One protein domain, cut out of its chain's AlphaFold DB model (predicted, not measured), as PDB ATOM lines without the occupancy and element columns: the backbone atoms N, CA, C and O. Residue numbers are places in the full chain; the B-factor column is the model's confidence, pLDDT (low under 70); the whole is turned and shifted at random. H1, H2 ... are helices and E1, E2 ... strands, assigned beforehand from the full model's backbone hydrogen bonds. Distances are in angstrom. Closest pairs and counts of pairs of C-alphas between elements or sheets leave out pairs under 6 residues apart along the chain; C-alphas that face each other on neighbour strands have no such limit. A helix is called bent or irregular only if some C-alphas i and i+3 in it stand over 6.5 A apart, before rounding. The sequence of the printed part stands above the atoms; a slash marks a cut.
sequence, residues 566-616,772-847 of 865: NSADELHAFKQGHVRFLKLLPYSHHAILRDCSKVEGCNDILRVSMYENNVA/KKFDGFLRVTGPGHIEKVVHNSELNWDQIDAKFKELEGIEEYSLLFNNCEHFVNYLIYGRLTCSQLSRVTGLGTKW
ATOM      1  N   ASN A 566     129.423 160.107 125.785       88.81
ATOM      2  CA  ASN A 566     128.688 160.298 124.534       88.81
ATOM      3  C   ASN A 566     129.529 159.950 123.292       88.81
ATOM      4  O   ASN A 566     128.955 159.650 122.246       88.81
ATOM      5  N   SER A 567     130.864 159.967 123.401       91.62
ATOM      6  CA  SER A 567     131.811 159.686 122.312       91.62
ATOM      7  C   SER A 567     133.121 159.071 122.821       91.62
ATOM      8  O   SER A 567     133.424 159.115 124.016       91.62
ATOM      9  N   ALA A 568     133.933 158.539 121.903       92.81
ATOM     10  CA  ALA A 568     135.295 158.100 122.203       92.81
ATOM     11  C   ALA A 568     136.193 159.255 122.701       92.81
ATOM     12  O   ALA A 568     136.987 159.064 123.622       92.81
ATOM     13  N   ASP A 569     136.025 160.471 122.169       92.62
ATOM     14  CA  ASP A 569     136.771 161.658 122.614       92.62
ATOM     15  C   ASP A 569     136.566 161.979 124.100       92.62
ATOM     16  O   ASP A 569     137.529 162.287 124.801       92.62
ATOM     17  N   GLU A 570     135.339 161.859 124.615       91.75
ATOM     18  CA  GLU A 570     135.058 162.086 126.039       91.75
ATOM     19  C   GLU A 570     135.714 161.042 126.959       91.75
ATOM     20  O   GLU A 570     136.028 161.353 128.114       91.75
ATOM     21  N   LEU A 571     135.920 159.816 126.463       92.75
ATOM     22  CA  LEU A 571     136.576 158.735 127.202       92.75
ATOM     23  C   LEU A 571     138.105 158.866 127.143       92.75
ATOM     24  O   LEU A 571     138.767 158.769 128.174       92.75
ATOM     25  N   HIS A 572     138.656 159.207 125.978       94.38
ATOM     26  CA  HIS A 572     140.068 159.560 125.824       94.38
ATOM     27  C   HIS A 572     140.447 160.790 126.668       94.38
ATOM     28  O   HIS A 572     141.482 160.798 127.330       94.38
ATOM     29  N   ALA A 573     139.576 161.803 126.746       91.94
ATOM     30  CA  ALA A 573     139.763 162.955 127.630       91.94
ATOM     31  C   ALA A 573     139.697 162.596 129.130       91.94
ATOM     32  O   ALA A 573     140.281 163.304 129.952       91.94
ATOM     33  N   PHE A 574     139.018 161.503 129.501       91.31
ATOM     34  CA  PHE A 574     139.022 160.963 130.867       91.31
ATOM     35  C   PHE A 574     140.321 160.204 131.194       91.31
ATOM     36  O   PHE A 574     140.738 160.214 132.349       91.31
ATOM     37  N   LYS A 575     140.992 159.631 130.181       91.50
ATOM     38  CA  LYS A 575     142.265 158.875 130.229       91.50
ATOM     39  C   LYS A 575     142.230 157.594 131.068       91.50
ATOM     40  O   LYS A 575     142.426 156.508 130.542       91.50
ATOM     41  N   GLN A 576     141.993 157.723 132.369       94.44
ATOM     42  CA  GLN A 576     141.993 156.631 133.337       94.44
ATOM     43  C   GLN A 576     141.022 156.933 134.487       94.44
ATOM     44  O   GLN A 576     140.910 158.067 134.952       94.44
ATOM     45  N   GLY A 577     140.319 155.910 134.967       95.19
ATOM     46  CA  GLY A 577     139.374 156.016 136.074       95.19
ATOM     47  C   GLY A 577     138.308 154.926 136.056       95.19
ATOM     48  O   GLY A 577     138.327 154.006 135.245       95.19
ATOM     49  N   HIS A 578     137.340 155.023 136.960       95.88
ATOM     50  CA  HIS A 578     136.236 154.069 137.053       95.88
ATOM     51  C   HIS A 578     135.233 154.274 135.907       95.88
ATOM     52  O   HIS A 578     134.636 155.345 135.769       95.88
ATOM     53  N   VAL A 579     135.012 153.227 135.110       94.19
ATOM     54  CA  VAL A 579     134.019 153.181 134.027       94.19
ATOM     55  C   VAL A 579     132.916 152.167 134.336       94.19
ATOM     56  O   VAL A 579     133.155 151.121 134.945       94.19
ATOM     57  N   ARG A 580     131.684 152.479 133.925       90.44
ATOM     58  CA  ARG A 580     130.496 151.645 134.135       90.44
ATOM     59  C   ARG A 580     129.778 151.393 132.812       90.44
ATOM     60  O   ARG A 580     129.184 152.306 132.245       90.44
ATOM     61  N   PHE A 581     129.784 150.143 132.362       87.56
ATOM     62  CA  PHE A 581     129.054 149.691 131.180       87.56
ATOM     63  C   PHE A 581     127.582 149.440 131.529       87.56
ATOM     64  O   PHE A 581     127.256 148.743 132.503       87.56
ATOM     65  N   LEU A 582     126.686 150.016 130.733       79.88
ATOM     66  CA  LEU A 582     125.244 149.984 130.937       79.88
ATOM     67  C   LEU A 582     124.632 148.742 130.280       79.88
ATOM     68  O   LEU A 582     124.614 148.600 129.060       79.88
ATOM     69  N   LYS A 583     124.102 147.847 131.117       74.38
ATOM     70  CA  LYS A 583     123.406 146.622 130.710       74.38
ATOM     71  C   LYS A 583     121.924 146.724 131.086       74.38
ATOM     72  O   LYS A 583     121.530 147.630 131.828       74.38
ATOM     73  N   LEU A 584     121.088 145.833 130.552       60.47
ATOM     74  CA  LEU A 584     119.662 145.799 130.879       60.47
ATOM     75  C   LEU A 584     119.446 145.647 132.399       60.47
ATOM     76  O   LEU A 584     120.198 144.953 133.087       60.47
ATOM     77  N   LEU A 585     118.431 146.341 132.920       58.44
ATOM     78  CA  LEU A 585     118.227 146.539 134.358       58.44
ATOM     79  C   LEU A 585     118.122 145.213 135.144       58.44
ATOM     80  O   LEU A 585     117.535 144.257 134.637       58.44
ATOM     81  N   PRO A 586     118.596 145.156 136.409       57.88
ATOM     82  CA  PRO A 586     119.179 146.247 137.204       57.88
ATOM     83  C   PRO A 586     120.724 146.264 137.242       57.88
ATOM     84  O   PRO A 586     121.292 147.117 137.928       57.88
ATOM     85  N   TYR A 587     121.391 145.331 136.555       71.38
ATOM     86  CA  TYR A 587     122.846 145.129 136.611       71.38
ATOM     87  C   TYR A 587     123.622 146.157 135.766       71.38
ATOM     88  O   TYR A 587     123.142 146.661 134.753       71.38
ATOM     89  N   SER A 588     124.861 146.437 136.160       80.00
ATOM     90  CA  SER A 588     125.859 147.121 135.333       80.00
ATOM     91  C   SER A 588     127.240 146.544 135.592       80.00
ATOM     92  O   SER A 588     127.544 146.139 136.712       80.00
ATOM     93  N   HIS A 589     128.096 146.538 134.576       85.06
ATOM     94  CA  HIS A 589     129.475 146.091 134.744       85.06
ATOM     95  C   HIS A 589     130.380 147.284 135.072       85.06
ATOM     96  O   HIS A 589     130.178 148.370 134.534       85.06
ATOM     97  N   HIS A 590     131.325 147.094 135.988       90.38
ATOM     98  CA  HIS A 590     132.225 148.130 136.492       90.38
ATOM     99  C   HIS A 590     133.672 147.686 136.270       90.38
ATOM    100  O   HIS A 590     134.017 146.555 136.606       90.38
ATOM    101  N   ALA A 591     134.508 148.582 135.757       93.06
ATOM    102  CA  ALA A 591     135.931 148.341 135.549       93.06
ATOM    103  C   ALA A 591     136.751 149.590 135.903       93.06
ATOM    104  O   ALA A 591     136.226 150.710 135.944       93.06
ATOM    105  N   ILE A 592     138.048 149.402 136.140       96.31
ATOM    106  CA  ILE A 592     139.024 150.493 136.122       96.31
ATOM    107  C   ILE A 592     139.568 150.593 134.699       96.31
ATOM    108  O   ILE A 592     140.239 149.674 134.250       96.31
ATOM    109  N   LEU A 593     139.322 151.702 134.006       96.38
ATOM    110  CA  LEU A 593     140.103 152.095 132.834       96.38
ATOM    111  C   LEU A 593     141.478 152.551 133.333       96.38
ATOM    112  O   LEU A 593     141.550 153.500 134.116       96.38
ATOM    113  N   ARG A 594     142.546 151.859 132.929       96.00
ATOM    114  CA  ARG A 594     143.916 152.101 133.410       96.00
ATOM    115  C   ARG A 594     144.783 152.865 132.412       96.00
ATOM    116  O   ARG A 594     145.642 153.629 132.843       96.00
ATOM    117  N   ASP A 595     144.538 152.666 131.120       95.06
ATOM    118  CA  ASP A 595     145.090 153.465 130.022       95.06
ATOM    119  C   ASP A 595     144.067 153.594 128.883       95.06
ATOM    120  O   ASP A 595     143.200 152.727 128.720       95.06
ATOM    121  N   CYS A 596     144.167 154.675 128.109       95.50
ATOM    122  CA  CYS A 596     143.290 154.963 126.983       95.50
ATOM    123  C   CYS A 596     143.978 155.861 125.947       95.50
ATOM    124  O   CYS A 596     144.326 157.007 126.237       95.50
ATOM    125  N   SER A 597     144.099 155.370 124.714       95.62
ATOM    126  CA  SER A 597     144.701 156.074 123.579       95.62
ATOM    127  C   SER A 597     143.829 155.978 122.320       95.62
ATOM    128  O   SER A 597     143.049 155.039 122.139       95.62
ATOM    129  N   LYS A 598     143.921 156.981 121.437       94.31
ATOM    130  CA  LYS A 598     143.230 156.968 120.136       94.31
ATOM    131  C   LYS A 598     143.884 155.987 119.164       94.31
ATOM    132  O   LYS A 598     145.107 155.919 119.098       94.31
ATOM    133  N   VAL A 599     143.071 155.323 118.342       93.19
ATOM    134  CA  VAL A 599     143.554 154.620 117.143       93.19
ATOM    135  C   VAL A 599     143.564 155.596 115.966       93.19
ATOM    136  O   VAL A 599     142.592 156.316 115.743       93.19
ATOM    137  N   GLU A 600     144.661 155.648 115.211       89.25
ATOM    138  CA  GLU A 600     144.771 156.551 114.061       89.25
ATOM    139  C   GLU A 600     143.736 156.193 112.976       89.25
ATOM    140  O   GLU A 600     143.570 155.028 112.621       89.25
ATOM    141  N   GLY A 601     143.028 157.199 112.457       85.31
ATOM    142  CA  GLY A 601     141.967 157.029 111.457       85.31
ATOM    143  C   GLY A 601     140.589 156.639 112.014       85.31
ATOM    144  O   GLY A 601     139.608 156.759 111.286       85.31
ATOM    145  N   CYS A 602     140.479 156.243 113.287       89.38
ATOM    146  CA  CYS A 602     139.209 155.854 113.909       89.38
ATOM    147  C   CYS A 602     138.650 156.975 114.803       89.38
ATOM    148  O   CYS A 602     139.358 157.512 115.655       89.38
ATOM    149  N   ASN A 603     137.358 157.295 114.661       90.12
ATOM    150  CA  ASN A 603     136.690 158.333 115.467       90.12
ATOM    151  C   ASN A 603     135.908 157.776 116.670       90.12
ATOM    152  O   ASN A 603     135.603 158.516 117.604       90.12
ATOM    153  N   ASP A 604     135.577 156.484 116.657       92.12
ATOM    154  CA  ASP A 604     134.752 155.801 117.656       92.12
ATOM    155  C   ASP A 604     135.473 154.633 118.356       92.12
ATOM    156  O   ASP A 604     134.878 153.993 119.221       92.12
ATOM    157  N   ILE A 605     136.745 154.358 118.033       94.19
ATOM    158  CA  ILE A 605     137.529 153.246 118.601       94.19
ATOM    159  C   ILE A 605     138.760 153.764 119.345       94.19
ATOM    160  O   ILE A 605     139.506 154.615 118.858       94.19
ATOM    161  N   LEU A 606     138.983 153.201 120.531       95.44
ATOM    162  CA  LEU A 606     140.110 153.497 121.411       95.44
ATOM    163  C   LEU A 606     140.876 152.213 121.720       95.44
ATOM    164  O   LEU A 606     140.266 151.159 121.915       95.44
ATOM    165  N   ARG A 607     142.199 152.313 121.837       95.81
ATOM    166  CA  ARG A 607     143.025 151.283 122.469       95.81
ATOM    167  C   ARG A 607     142.976 151.510 123.979       95.81
ATOM    168  O   ARG A 607     143.151 152.643 124.434       95.81
ATOM    169  N   VAL A 608     142.675 150.473 124.756       96.06
ATOM    170  CA  VAL A 608     142.466 150.582 126.208       96.06
ATOM    171  C   VAL A 608     143.084 149.422 126.980       96.06
ATOM    172  O   VAL A 608     143.054 148.273 126.533       96.06
ATOM    173  N   SER A 609     143.553 149.732 128.189       95.44
ATOM    174  CA  SER A 609     143.818 148.748 129.241       95.44
ATOM    175  C   SER A 609     142.779 148.905 130.349       95.44
ATOM    176  O   SER A 609     142.515 150.029 130.787       95.44
ATOM    177  N   MET A 610     142.211 147.806 130.850       94.62
ATOM    178  CA  MET A 610     141.258 147.834 131.970       94.62
ATOM    179  C   MET A 610     141.551 146.757 133.023       94.62
ATOM    180  O   MET A 610     142.093 145.707 132.697       94.62
ATOM    181  N   TYR A 611     141.159 146.995 134.277       94.31
ATOM    182  CA  TYR A 611     141.091 145.970 135.326       94.31
ATOM    183  C   TYR A 611     139.634 145.633 135.634       94.31
ATOM    184  O   TYR A 611     138.819 146.534 135.869       94.31
ATOM    185  N   GLU A 612     139.308 144.343 135.688       87.62
ATOM    186  CA  GLU A 612     137.934 143.864 135.884       87.62
ATOM    187  C   GLU A 612     137.848 142.488 136.569       87.62
ATOM    188  O   GLU A 612     138.814 141.728 136.639       87.62
ATOM    189  N   ASN A 613     136.641 142.165 137.038       80.31
ATOM    190  CA  ASN A 613     136.187 140.834 137.450       80.31
ATOM    191  C   ASN A 613     134.764 140.634 136.876       80.31
ATOM    192  O   ASN A 613     134.036 141.618 136.720       80.31
ATOM    193  N   ASN A 614     134.340 139.388 136.627       73.38
ATOM    194  CA  ASN A 614     133.065 138.950 136.019       73.38
ATOM    195  C   ASN A 614     132.985 138.852 134.480       73.38
ATOM    196  O   ASN A 614     131.874 138.837 133.946       73.38
ATOM    197  N   VAL A 615     134.093 138.772 133.735       68.44
ATOM    198  CA  VAL A 615     133.988 138.511 132.285       68.44
ATOM    199  C   VAL A 615     135.089 137.588 131.775       68.44
ATOM    200  O   VAL A 615     136.275 137.843 131.966       68.44
ATOM    201  N   ALA A 616     134.699 136.543 131.046       71.88
ATOM    202  CA  ALA A 616     135.579 135.849 130.114       71.88
ATOM    203  C   ALA A 616     135.437 136.516 128.738       71.88
ATOM    204  O   ALA A 616     134.318 136.731 128.275       71.88
ATOM    205  N   LYS A 772     141.305 140.084 136.319       87.56
ATOM    206  CA  LYS A 772     142.222 140.116 135.174       87.56
ATOM    207  C   LYS A 772     142.466 141.534 134.667       87.56
ATOM    208  O   LYS A 772     141.647 142.434 134.879       87.56
ATOM    209  N   LYS A 773     143.537 141.673 133.889       91.06
ATOM    210  CA  LYS A 773     143.729 142.775 132.952       91.06
ATOM    211  C   LYS A 773     143.031 142.463 131.620       91.06
ATOM    212  O   LYS A 773     143.079 141.340 131.121       91.06
ATOM    213  N   PHE A 774     142.361 143.462 131.063       89.69
ATOM    214  CA  PHE A 774     141.968 143.551 129.660       89.69
ATOM    215  C   PHE A 774     142.989 144.432 128.954       89.69
ATOM    216  O   PHE A 774     143.321 145.506 129.459       89.69
ATOM    217  N   ASP A 775     143.394 144.028 127.758       93.06
ATOM    218  CA  ASP A 775     144.066 144.881 126.785       93.06
ATOM    219  C   ASP A 775     143.380 144.702 125.434       93.06
ATOM    220  O   ASP A 775     142.978 143.589 125.080       93.06
ATOM    221  N   GLY A 776     143.216 145.784 124.675       94.06
ATOM    222  CA  GLY A 776     142.593 145.697 123.358       94.06
ATOM    223  C   GLY A 776     141.894 146.963 122.888       94.06
ATOM    224  O   GLY A 776     142.275 148.074 123.252       94.06
ATOM    225  N   PHE A 777     140.871 146.774 122.059       94.81
ATOM    226  CA  PHE A 777     140.142 147.830 121.366       94.81
ATOM    227  C   PHE A 777     138.697 147.916 121.861       94.81
ATOM    228  O   PHE A 777     137.972 146.918 121.864       94.81
ATOM    229  N   LEU A 778     138.277 149.124 122.238       93.44
ATOM    230  CA  LEU A 778     136.930 149.441 122.703       93.44
ATOM    231  C   LEU A 778     136.244 150.410 121.733       93.44
ATOM    232  O   LEU A 778     136.696 151.544 121.564       93.44
ATOM    233  N   ARG A 779     135.126 149.978 121.137       92.44
ATOM    234  CA  ARG A 779     134.274 150.807 120.272       92.44
ATOM    235  C   ARG A 779     133.175 151.507 121.076       92.44
ATOM    236  O   ARG A 779     132.357 150.853 121.724       92.44
ATOM    237  N   VAL A 780     133.121 152.835 121.005       90.62
ATOM    238  CA  VAL A 780     132.181 153.718 121.716       90.62
ATOM    239  C   VAL A 780     131.216 154.354 120.708       90.62
ATOM    240  O   VAL A 780     131.345 155.513 120.330       90.62
ATOM    241  N   THR A 781     130.222 153.573 120.283       76.56
ATOM    242  CA  THR A 781     129.273 153.902 119.197       76.56
ATOM    243  C   THR A 781     128.260 155.017 119.501       76.56
ATOM    244  O   THR A 781     127.465 155.367 118.631       76.56
ATOM    245  N   GLY A 782     128.238 155.566 120.720       71.12
ATOM    246  CA  GLY A 782     127.338 156.659 121.095       71.12
ATOM    247  C   GLY A 782     126.876 156.645 122.560       71.12
ATOM    248  O   GLY A 782     127.323 155.809 123.357       71.12
ATOM    249  N   PRO A 783     125.968 157.568 122.930       72.25
ATOM    250  CA  PRO A 783     125.533 157.776 124.308       72.25
ATOM    251  C   PRO A 783     124.687 156.623 124.859       72.25
ATOM    252  O   PRO A 783     123.883 156.006 124.161       72.25
ATOM    253  N   GLY A 784     124.806 156.388 126.167       74.62
ATOM    254  CA  GLY A 784     123.994 155.395 126.881       74.62
ATOM    255  C   GLY A 784     124.572 153.977 126.902       74.62
ATOM    256  O   GLY A 784     123.874 153.056 127.324       74.62
ATOM    257  N   HIS A 785     125.835 153.801 126.503       84.25
ATOM    258  CA  HIS A 785     126.580 152.544 126.656       84.25
ATOM    259  C   HIS A 785     127.567 152.573 127.832       84.25
ATOM    260  O   HIS A 785     127.651 151.606 128.586       84.25
ATOM    261  N   ILE A 786     128.265 153.696 128.043       89.75
ATOM    262  CA  ILE A 786     129.241 153.880 129.129       89.75
ATOM    263  C   ILE A 786     128.867 155.110 129.964       89.75
ATOM    264  O   ILE A 786     128.419 156.132 129.446       89.75
ATOM    265  N   GLU A 787     129.092 155.025 131.272       92.12
ATOM    266  CA  GLU A 787     129.254 156.174 132.162       92.12
ATOM    267  C   GLU A 787     130.678 156.180 132.730       92.12
ATOM    268  O   GLU A 787     131.191 155.130 133.123       92.12
ATOM    269  N   LYS A 788     131.289 157.359 132.876       93.75
ATOM    270  CA  LYS A 788     132.417 157.541 133.799       93.75
ATOM    271  C   LYS A 788     131.877 157.807 135.205       93.75
ATOM    272  O   LYS A 788     130.895 158.540 135.382       93.75
ATOM    273  N   VAL A 789     132.500 157.198 136.209       93.88
ATOM    274  CA  VAL A 789     132.143 157.389 137.617       93.88
ATOM    275  C   VAL A 789     133.135 158.363 138.237       93.88
ATOM    276  O   VAL A 789     134.334 158.111 138.311       93.88
ATOM    277  N   VAL A 790     132.614 159.507 138.665       92.62
ATOM    278  CA  VAL A 790     133.388 160.615 139.223       92.62
ATOM    279  C   VAL A 790     133.321 160.542 140.745       92.62
ATOM    280  O   VAL A 790     132.236 160.609 141.341       92.62
ATOM    281  N   HIS A 791     134.492 160.380 141.356       90.94
ATOM    282  CA  HIS A 791     134.681 160.135 142.783       90.94
ATOM    283  C   HIS A 791     134.929 161.436 143.560       90.94
ATOM    284  O   HIS A 791     135.559 162.366 143.067       90.94
ATOM    285  N   ASN A 792     134.415 161.516 144.793       86.31
ATOM    286  CA  ASN A 792     134.587 162.683 145.669       86.31
ATOM    287  C   ASN A 792     136.063 162.911 146.047       86.31
ATOM    288  O   ASN A 792     136.486 164.061 146.146       86.31
ATOM    289  N   SER A 793     136.818 161.828 146.235       81.75
ATOM    290  CA  SER A 793     138.268 161.806 146.444       81.75
ATOM    291  C   SER A 793     139.017 161.570 145.132       81.75
ATOM    292  O   SER A 793     138.481 160.954 144.210       81.75
ATOM    293  N   GLU A 794     140.279 161.985 145.087       84.56
ATOM    294  CA  GLU A 794     141.230 161.548 144.061       84.56
ATOM    295  C   GLU A 794     141.492 160.031 144.141       84.56
ATOM    296  O   GLU A 794     141.191 159.379 145.148       84.56
ATOM    297  N   LEU A 795     142.024 159.469 143.052       89.62
ATOM    298  CA  LEU A 795     142.356 158.050 142.923       89.62
ATOM    299  C   LEU A 795     143.866 157.866 143.117       89.62
ATOM    300  O   LEU A 795     144.655 158.469 142.391       89.62
ATOM    301  N   ASN A 796     144.269 157.034 144.080       90.94
ATOM    302  CA  ASN A 796     145.671 156.662 144.259       90.94
ATOM    303  C   ASN A 796     145.994 155.473 143.341       90.94
ATOM    304  O   ASN A 796     145.585 154.345 143.619       90.94
ATOM    305  N   TRP A 797     146.691 155.745 142.239       93.50
ATOM    306  CA  TRP A 797     146.978 154.753 141.204       93.50
ATOM    307  C   TRP A 797     147.964 153.678 141.660       93.50
ATOM    308  O   TRP A 797     147.712 152.506 141.409       93.50
ATOM    309  N   ASP A 798     148.989 154.030 142.438       92.62
ATOM    310  CA  ASP A 798     149.951 153.058 142.975       92.62
ATOM    311  C   ASP A 798     149.260 152.022 143.886       92.62
ATOM    312  O   ASP A 798     149.547 150.828 143.823       92.62
ATOM    313  N   GLN A 799     148.291 152.459 144.702       89.31
ATOM    314  CA  GLN A 799     147.472 151.571 145.535       89.31
ATOM    315  C   GLN A 799     146.448 150.759 144.734       89.31
ATOM    316  O   GLN A 799     146.108 149.652 145.150       89.31
ATOM    317  N   ILE A 800     145.923 151.296 143.630       92.44
ATOM    318  CA  ILE A 800     145.020 150.569 142.726       92.44
ATOM    319  C   ILE A 800     145.792 149.443 142.028       92.44
ATOM    320  O   ILE A 800     145.337 148.301 142.045       92.44
ATOM    321  N   ASP A 801     146.974 149.743 141.495       93.81
ATOM    322  CA  ASP A 801     147.820 148.793 140.772       93.81
ATOM    323  C   ASP A 801     148.388 147.715 141.712       93.81
ATOM    324  O   ASP A 801     148.380 146.533 141.369       93.81
ATOM    325  N   ALA A 802     148.807 148.088 142.931       86.06
ATOM    326  CA  ALA A 802     149.264 147.137 143.947       86.06
ATOM    327  C   ALA A 802     148.161 146.140 144.346       86.06
ATOM    328  O   ALA A 802     148.364 144.931 144.239       86.06
ATOM    329  N   LYS A 803     146.967 146.627 144.717       85.81
ATOM    330  CA  LYS A 803     145.815 145.770 145.058       85.81
ATOM    331  C   LYS A 803     145.314 144.944 143.878       85.81
ATOM    332  O   LYS A 803     144.759 143.869 144.074       85.81
ATOM    333  N   PHE A 804     145.448 145.448 142.651       90.50
ATOM    334  CA  PHE A 804     145.113 144.664 141.469       90.50
ATOM    335  C   PHE A 804     146.082 143.486 141.321       90.50
ATOM    336  O   PHE A 804     145.636 142.354 141.160       90.50
ATOM    337  N   LYS A 805     147.387 143.728 141.478       89.69
ATOM    338  CA  LYS A 805     148.426 142.691 141.437       89.69
ATOM    339  C   LYS A 805     148.316 141.664 142.575       89.69
ATOM    340  O   LYS A 805     148.699 140.516 142.381       89.69
ATOM    341  N   GLU A 806     147.778 142.047 143.734       83.62
ATOM    342  CA  GLU A 806     147.425 141.123 144.828       83.62
ATOM    343  C   GLU A 806     146.259 140.178 144.472       83.62
ATOM    344  O   GLU A 806     146.157 139.096 145.045       83.62
ATOM    345  N   LEU A 807     145.382 140.571 143.538       82.69
ATOM    346  CA  LEU A 807     144.171 139.830 143.163       82.69
ATOM    347  C   LEU A 807     144.258 139.125 141.798       82.69
ATOM    348  O   LEU A 807     143.432 138.258 141.511       82.69
ATOM    349  N   GLU A 808     145.200 139.509 140.934       85.38
ATOM    350  CA  GLU A 808     145.264 139.057 139.542       85.38
ATOM    351  C   GLU A 808     145.336 137.523 139.423       85.38
ATOM    352  O   GLU A 808     146.170 136.857 140.031       85.38
ATOM    353  N   GLY A 809     144.426 136.952 138.628       76.94
ATOM    354  CA  GLY A 809     144.304 135.509 138.424       76.94
ATOM    355  C   GLY A 809     143.443 134.766 139.453       76.94
ATOM    356  O   GLY A 809     143.028 133.648 139.153       76.94
ATOM    357  N   ILE A 810     143.102 135.356 140.608       79.50
ATOM    358  CA  ILE A 810     142.271 134.686 141.624       79.50
ATOM    359  C   ILE A 810     140.840 134.487 141.093       79.50
ATOM    360  O   ILE A 810     140.154 135.444 140.723       79.50
ATOM    361  N   GLU A 811     140.367 133.237 141.082       72.00
ATOM    362  CA  GLU A 811     139.039 132.850 140.579       72.00
ATOM    363  C   GLU A 811     137.933 133.036 141.637       72.00
ATOM    364  O   GLU A 811     137.192 132.112 141.969       72.00
ATOM    365  N   GLU A 812     137.825 134.247 142.194       67.69
ATOM    366  CA  GLU A 812     136.794 134.593 143.177       67.69
ATOM    367  C   GLU A 812     135.786 135.605 142.603       67.69
ATOM    368  O   GLU A 812     136.020 136.816 142.559       67.69
ATOM    369  N   TYR A 813     134.623 135.106 142.177       66.31
ATOM    370  CA  TYR A 813     133.488 135.938 141.777       66.31
ATOM    371  C   TYR A 813     132.184 135.500 142.448       66.31
ATOM    372  O   TYR A 813     131.790 134.335 142.415       66.31
ATOM    373  N   SER A 814     131.442 136.470 142.981       63.16
ATOM    374  CA  SER A 814     130.075 136.288 143.458       63.16
ATOM    375  C   SER A 814     129.256 137.554 143.249       63.16
ATOM    376  O   SER A 814     129.538 138.592 143.853       63.16
ATOM    377  N   LEU A 815     128.170 137.456 142.470       61.44
ATOM    378  CA  LEU A 815     127.243 138.564 142.183       61.44
ATOM    379  C   LEU A 815     126.756 139.295 143.450       61.44
ATOM    380  O   LEU A 815     126.475 140.493 143.393       61.44
ATOM    381  N   LEU A 816     126.677 138.588 144.581       56.38
ATOM    382  CA  LEU A 816     126.168 139.101 145.850       56.38
ATOM    383  C   LEU A 816     127.251 139.652 146.809       56.38
ATOM    384  O   LEU A 816     126.889 140.404 147.708       56.38
ATOM    385  N   PHE A 817     128.537 139.301 146.647       54.41
ATOM    386  CA  PHE A 817     129.592 139.585 147.653       54.41
ATOM    387  C   PHE A 817     130.928 140.063 147.084       54.41
ATOM    388  O   PHE A 817     131.579 140.914 147.684       54.41
ATOM    389  N   ASN A 818     131.327 139.532 145.932       68.75
ATOM    390  CA  ASN A 818     132.594 139.829 145.281       68.75
ATOM    391  C   ASN A 818     132.326 139.983 143.783       68.75
ATOM    392  O   ASN A 818     132.548 139.081 142.980       68.75
ATOM    393  N   ASN A 819     131.690 141.103 143.435       76.12
ATOM    394  CA  ASN A 819     131.324 141.423 142.061       76.12
ATOM    395  C   ASN A 819     132.134 142.611 141.531       76.12
ATOM    396  O   ASN A 819     132.833 143.274 142.291       76.12
ATOM    397  N   CYS A 820     131.994 142.925 140.243       85.12
ATOM    398  CA  CYS A 820     132.713 144.024 139.594       85.12
ATOM    399  C   CYS A 820     132.639 145.383 140.335       85.12
ATOM    400  O   CYS A 820     133.629 146.104 140.375       85.12
ATOM    401  N   GLU A 821     131.516 145.726 140.983       85.25
ATOM    402  CA  GLU A 821     131.390 146.971 141.760       85.25
ATOM    403  C   GLU A 821     132.073 146.858 143.134       85.25
ATOM    404  O   GLU A 821     132.698 147.818 143.582       85.25
ATOM    405  N   HIS A 822     132.017 145.686 143.781       80.75
ATOM    406  CA  HIS A 822     132.785 145.423 145.005       80.75
ATOM    407  C   HIS A 822     134.295 145.508 144.736       80.75
ATOM    408  O   HIS A 822     134.998 146.204 145.462       80.75
ATOM    409  N   PHE A 823     134.770 144.861 143.668       85.94
ATOM    410  CA  PHE A 823     136.163 144.862 143.221       85.94
ATOM    411  C   PHE A 823     136.689 146.275 142.942       85.94
ATOM    412  O   PHE A 823     137.685 146.693 143.526       85.94
ATOM    413  N   VAL A 824     135.985 147.050 142.112       90.56
ATOM    414  CA  VAL A 824     136.387 148.427 141.790       90.56
ATOM    415  C   VAL A 824     136.408 149.319 143.039       90.56
ATOM    416  O   VAL A 824     137.337 150.108 143.225       90.56
ATOM    417  N   ASN A 825     135.442 149.158 143.950       85.12
ATOM    418  CA  ASN A 825     135.456 149.866 145.233       85.12
ATOM    419  C   ASN A 825     136.577 149.377 146.175       85.12
ATOM    420  O   ASN A 825     137.080 150.174 146.969       85.12
ATOM    421  N   TYR A 826     137.029 148.124 146.072       82.69
ATOM    422  CA  TYR A 826     138.185 147.626 146.821       82.69
ATOM    423  C   TYR A 826     139.491 148.244 146.312       82.69
ATOM    424  O   TYR A 826     140.256 148.796 147.112       82.69
ATOM    425  N   LEU A 827     139.705 148.265 144.992       86.06
ATOM    426  CA  LEU A 827     140.866 148.927 144.394       86.06
ATOM    427  C   LEU A 827     140.930 150.408 144.800       86.06
ATOM    428  O   LEU A 827     141.933 150.851 145.361       86.06
ATOM    429  N   ILE A 828     139.835 151.154 144.627       85.69
ATOM    430  CA  ILE A 828     139.805 152.599 144.903       85.69
ATOM    431  C   ILE A 828     139.848 152.915 146.406       85.69
ATOM    432  O   ILE A 828     140.614 153.774 146.833       85.69
ATOM    433  N   TYR A 829     139.036 152.241 147.224       74.44
ATOM    434  CA  TYR A 829     138.781 152.639 148.618       74.44
ATOM    435  C   TYR A 829     139.222 151.621 149.678       74.44
ATOM    436  O   TYR A 829     139.085 151.896 150.869       74.44
ATOM    437  N   GLY A 830     139.691 150.436 149.285       68.25
ATOM    438  CA  GLY A 830     140.027 149.354 150.219       68.25
ATOM    439  C   GLY A 830     138.807 148.738 150.914       68.25
ATOM    440  O   GLY A 830     138.941 148.239 152.028       68.25
ATOM    441  N   ARG A 831     137.617 148.805 150.292       66.81
ATOM    442  CA  ARG A 831     136.363 148.269 150.844       66.81
ATOM    443  C   ARG A 831     135.495 147.569 149.810       66.81
ATOM    444  O   ARG A 831     135.451 147.963 148.650       66.81
ATOM    445  N   LEU A 832     134.682 146.635 150.281       65.69
ATOM    446  CA  LEU A 832     133.695 145.937 149.468       65.69
ATOM    447  C   LEU A 832     132.318 146.580 149.664       65.69
ATOM    448  O   LEU A 832     131.664 146.393 150.690       65.69
ATOM    449  N   THR A 833     131.881 147.358 148.674       64.69
ATOM    450  CA  THR A 833     130.547 147.981 148.635       64.69
ATOM    451  C   THR A 833     129.924 147.854 147.247       64.69
ATOM    452  O   THR A 833     130.628 147.961 146.248       64.69
ATOM    453  N   CYS A 834     128.603 147.675 147.181       68.50
ATOM    454  CA  CYS A 834     127.847 147.517 145.937       68.50
ATOM    455  C   CYS A 834     126.491 148.234 146.037       68.50
ATOM    456  O   CYS A 834     125.762 148.071 147.015       68.50
ATOM    457  N   SER A 835     126.149 149.034 145.023       66.94
ATOM    458  CA  SER A 835     124.896 149.791 144.909       66.94
ATOM    459  C   SER A 835     123.874 149.140 143.971       66.94
ATOM    460  O   SER A 835     122.744 149.618 143.861       66.94
ATOM    461  N   GLN A 836     124.242 148.052 143.289       64.38
ATOM    462  CA  GLN A 836     123.322 147.310 142.424       64.38
ATOM    463  C   GLN A 836     122.334 146.446 143.218       64.38
ATOM    464  O   GLN A 836     121.149 146.410 142.894       64.38
ATOM    465  N   LEU A 837     122.782 145.794 144.297       53.25
ATOM    466  CA  LEU A 837     121.952 144.864 145.080       53.25
ATOM    467  C   LEU A 837     120.777 145.558 145.786       53.25
ATOM    468  O   LEU A 837     119.688 144.993 145.868       53.25
ATOM    469  N   SER A 838     120.951 146.815 146.201       44.62
ATOM    470  CA  SER A 838     119.890 147.645 146.792       44.62
ATOM    471  C   SER A 838     118.787 148.055 145.809       44.62
ATOM    472  O   SER A 838     117.763 148.590 146.224       44.62
ATOM    473  N   ARG A 839     118.970 147.801 144.505       38.66
ATOM    474  CA  ARG A 839     117.942 147.982 143.466       38.66
ATOM    475  C   ARG A 839     117.158 146.702 143.178       38.66
ATOM    476  O   ARG A 839     116.079 146.779 142.604       38.66
ATOM    477  N   VAL A 840     117.685 145.539 143.572       37.56
ATOM    478  CA  VAL A 840     117.027 144.235 143.385       37.56
ATOM    479  C   VAL A 840     115.966 144.002 144.466       37.56
ATOM    480  O   VAL A 840     114.887 143.495 144.167       37.56
ATOM    481  N   THR A 841     116.226 144.435 145.704       36.94
ATOM    482  CA  THR A 841     115.281 144.338 146.834       36.94
ATOM    483  C   THR A 841     113.949 145.044 146.565       36.94
ATOM    484  O   THR A 841     112.894 144.496 146.877       36.94
ATOM    485  N   GLY A 842     113.983 146.221 145.931       33.81
ATOM    486  CA  GLY A 842     112.793 147.026 145.623       33.81
ATOM    487  C   GLY A 842     111.836 146.433 144.578       33.81
ATOM    488  O   GLY A 842     110.750 146.972 144.394       33.81
ATOM    489  N   LEU A 843     112.203 145.335 143.903       36.31
ATOM    490  CA  LEU A 843     111.369 144.657 142.893       36.31
ATOM    491  C   LEU A 843     110.624 143.422 143.440       36.31
ATOM    492  O   LEU A 843     109.951 142.706 142.694       36.31
ATOM    493  N   GLY A 844     110.706 143.187 144.753       34.66
ATOM    494  CA  GLY A 844     109.932 142.170 145.456       34.66
ATOM    495  C   GLY A 844     110.472 140.741 145.333       34.66
ATOM    496  O   GLY A 844     111.226 140.365 144.432       34.66
ATOM    497  N   THR A 845     110.048 139.891 146.269       35.47
ATOM    498  CA  THR A 845     110.572 138.526 146.443       35.47
ATOM    499  C   THR A 845     110.292 137.588 145.264       35.47
ATOM    500  O   THR A 845     111.016 136.602 145.107       35.47
ATOM    501  N   LYS A 846     109.310 137.883 144.396       35.22
ATOM    502  CA  LYS A 846     109.092 137.143 143.139       35.22
ATOM    503  C   LYS A 846     110.256 137.314 142.157       35.22
ATOM    504  O   LYS A 846     110.729 136.308 141.635       35.22
ATOM    505  N   TRP A 847     110.761 138.534 141.952       36.53
ATOM    506  CA  TRP A 847     111.911 138.771 141.067       36.53
ATOM    507  C   TRP A 847     113.189 138.144 141.623       36.53
ATOM    508  O   TRP A 847     113.880 137.442 140.889       36.53
TER     509      TRP A 847
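AT A GLANCE: This is residues 566 to 616 and 772 to 847 of the 865 residues of the protein "LRAT domain-containing protein" of Macrostomum lignano (UniProt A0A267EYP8). A strongly twisted sheet of five antiparallel strands makes the core, with the short helix H1 on one face and the helices H2 and H3, packed on each other, on the other face. The last helix, H4, is irregular and lies off this body at one end of the longest axis, which runs to the turn between E2 and E3 at the other end. The printed part has 127 residues, with four named helices and five named strands in the order H1, E1, E2, E3, E4, E5, H2, H3, H4; the sheet's order is E4, E3, E2, E1, E5. The class is mixed, helices and strands. The whole is compact, with a radius of gyration of the C-alphas of 15.2 A, yet elongated, spanning 50 by 32 by 31 A.

IN THESE COORDINATES: H1, residues 568 to 574, begins with C-alpha 568 at (135.295, 158.100, 122.203). E1 is residues 577 to 582, 16.2 A. E2, residues 588 to 598, is the longest strand at 25.1 A and bends by 80 degrees at residue 594. E3 is residues 605 to 612, 19.7 A, and E4 is residues 772 to 779, 20.0 A. E5 is residues 786 to 791. H2, residues 797 to 807, is 15.3 A long, and H3, residues 820 to 829, is 13.9 A. H4, residues 837 to 847, ends with C-alpha 847 at (111.911, 138.771, 141.067).

HOW THE PARTS SIT: E1, E2 and E3 form a meander, each strand the antiparallel neighbour of the one before. E1 and E2 are a hairpin, with N 579 and O 591 2.9 A apart; E2 and E3 are another, with N 607 and O 597 at 2.9 A. The edge strands are E4, beside E3 with N 774 and O 610 at 2.8 A, and E5, beside E1 with N 580 and O 787 at 2.8 A. There are three layers, helices on both faces of the sheet: H1 on one face, H2 and H3 on the other. The closest C-alphas of H1 and E2 are those of His 572 and Cys 596, 5.7 A apart. H3 is on the sheet at a height of 8.3 A; its closest C-alpha pair with E2 is His 590 and Cys 820, 5.2 A. H2 and H3 touch, closest at C-alphas 800 and 827, 4.8 A, at a steep tilt of 49 degrees, opposite ways. H4 is apart from H3 and not on the sheet. Every O i to N i+4 pair is within hydrogen-bond range in H1, H2 and H3; in H4 0 of 7 are, beside 4 of 8 O i to N i+3 pairs, and C-alphas 842 and 845 are 8.8 A apart.

THE WHOLE: The two C-alphas farthest apart, those of Gly 601 and Thr 845, are 50.5 A apart. Residues 617 to 771 are not printed, and C-alphas 616 and 772 are 9.4 A apart across this cut. The link from H2 to H3, 12 residues, is long. Mean pLDDT of the printed part is 80.4; it is under 70 at residues 584 to 586, 615, 812 to 818 and 830 to 847, and its mean in H4 is 38.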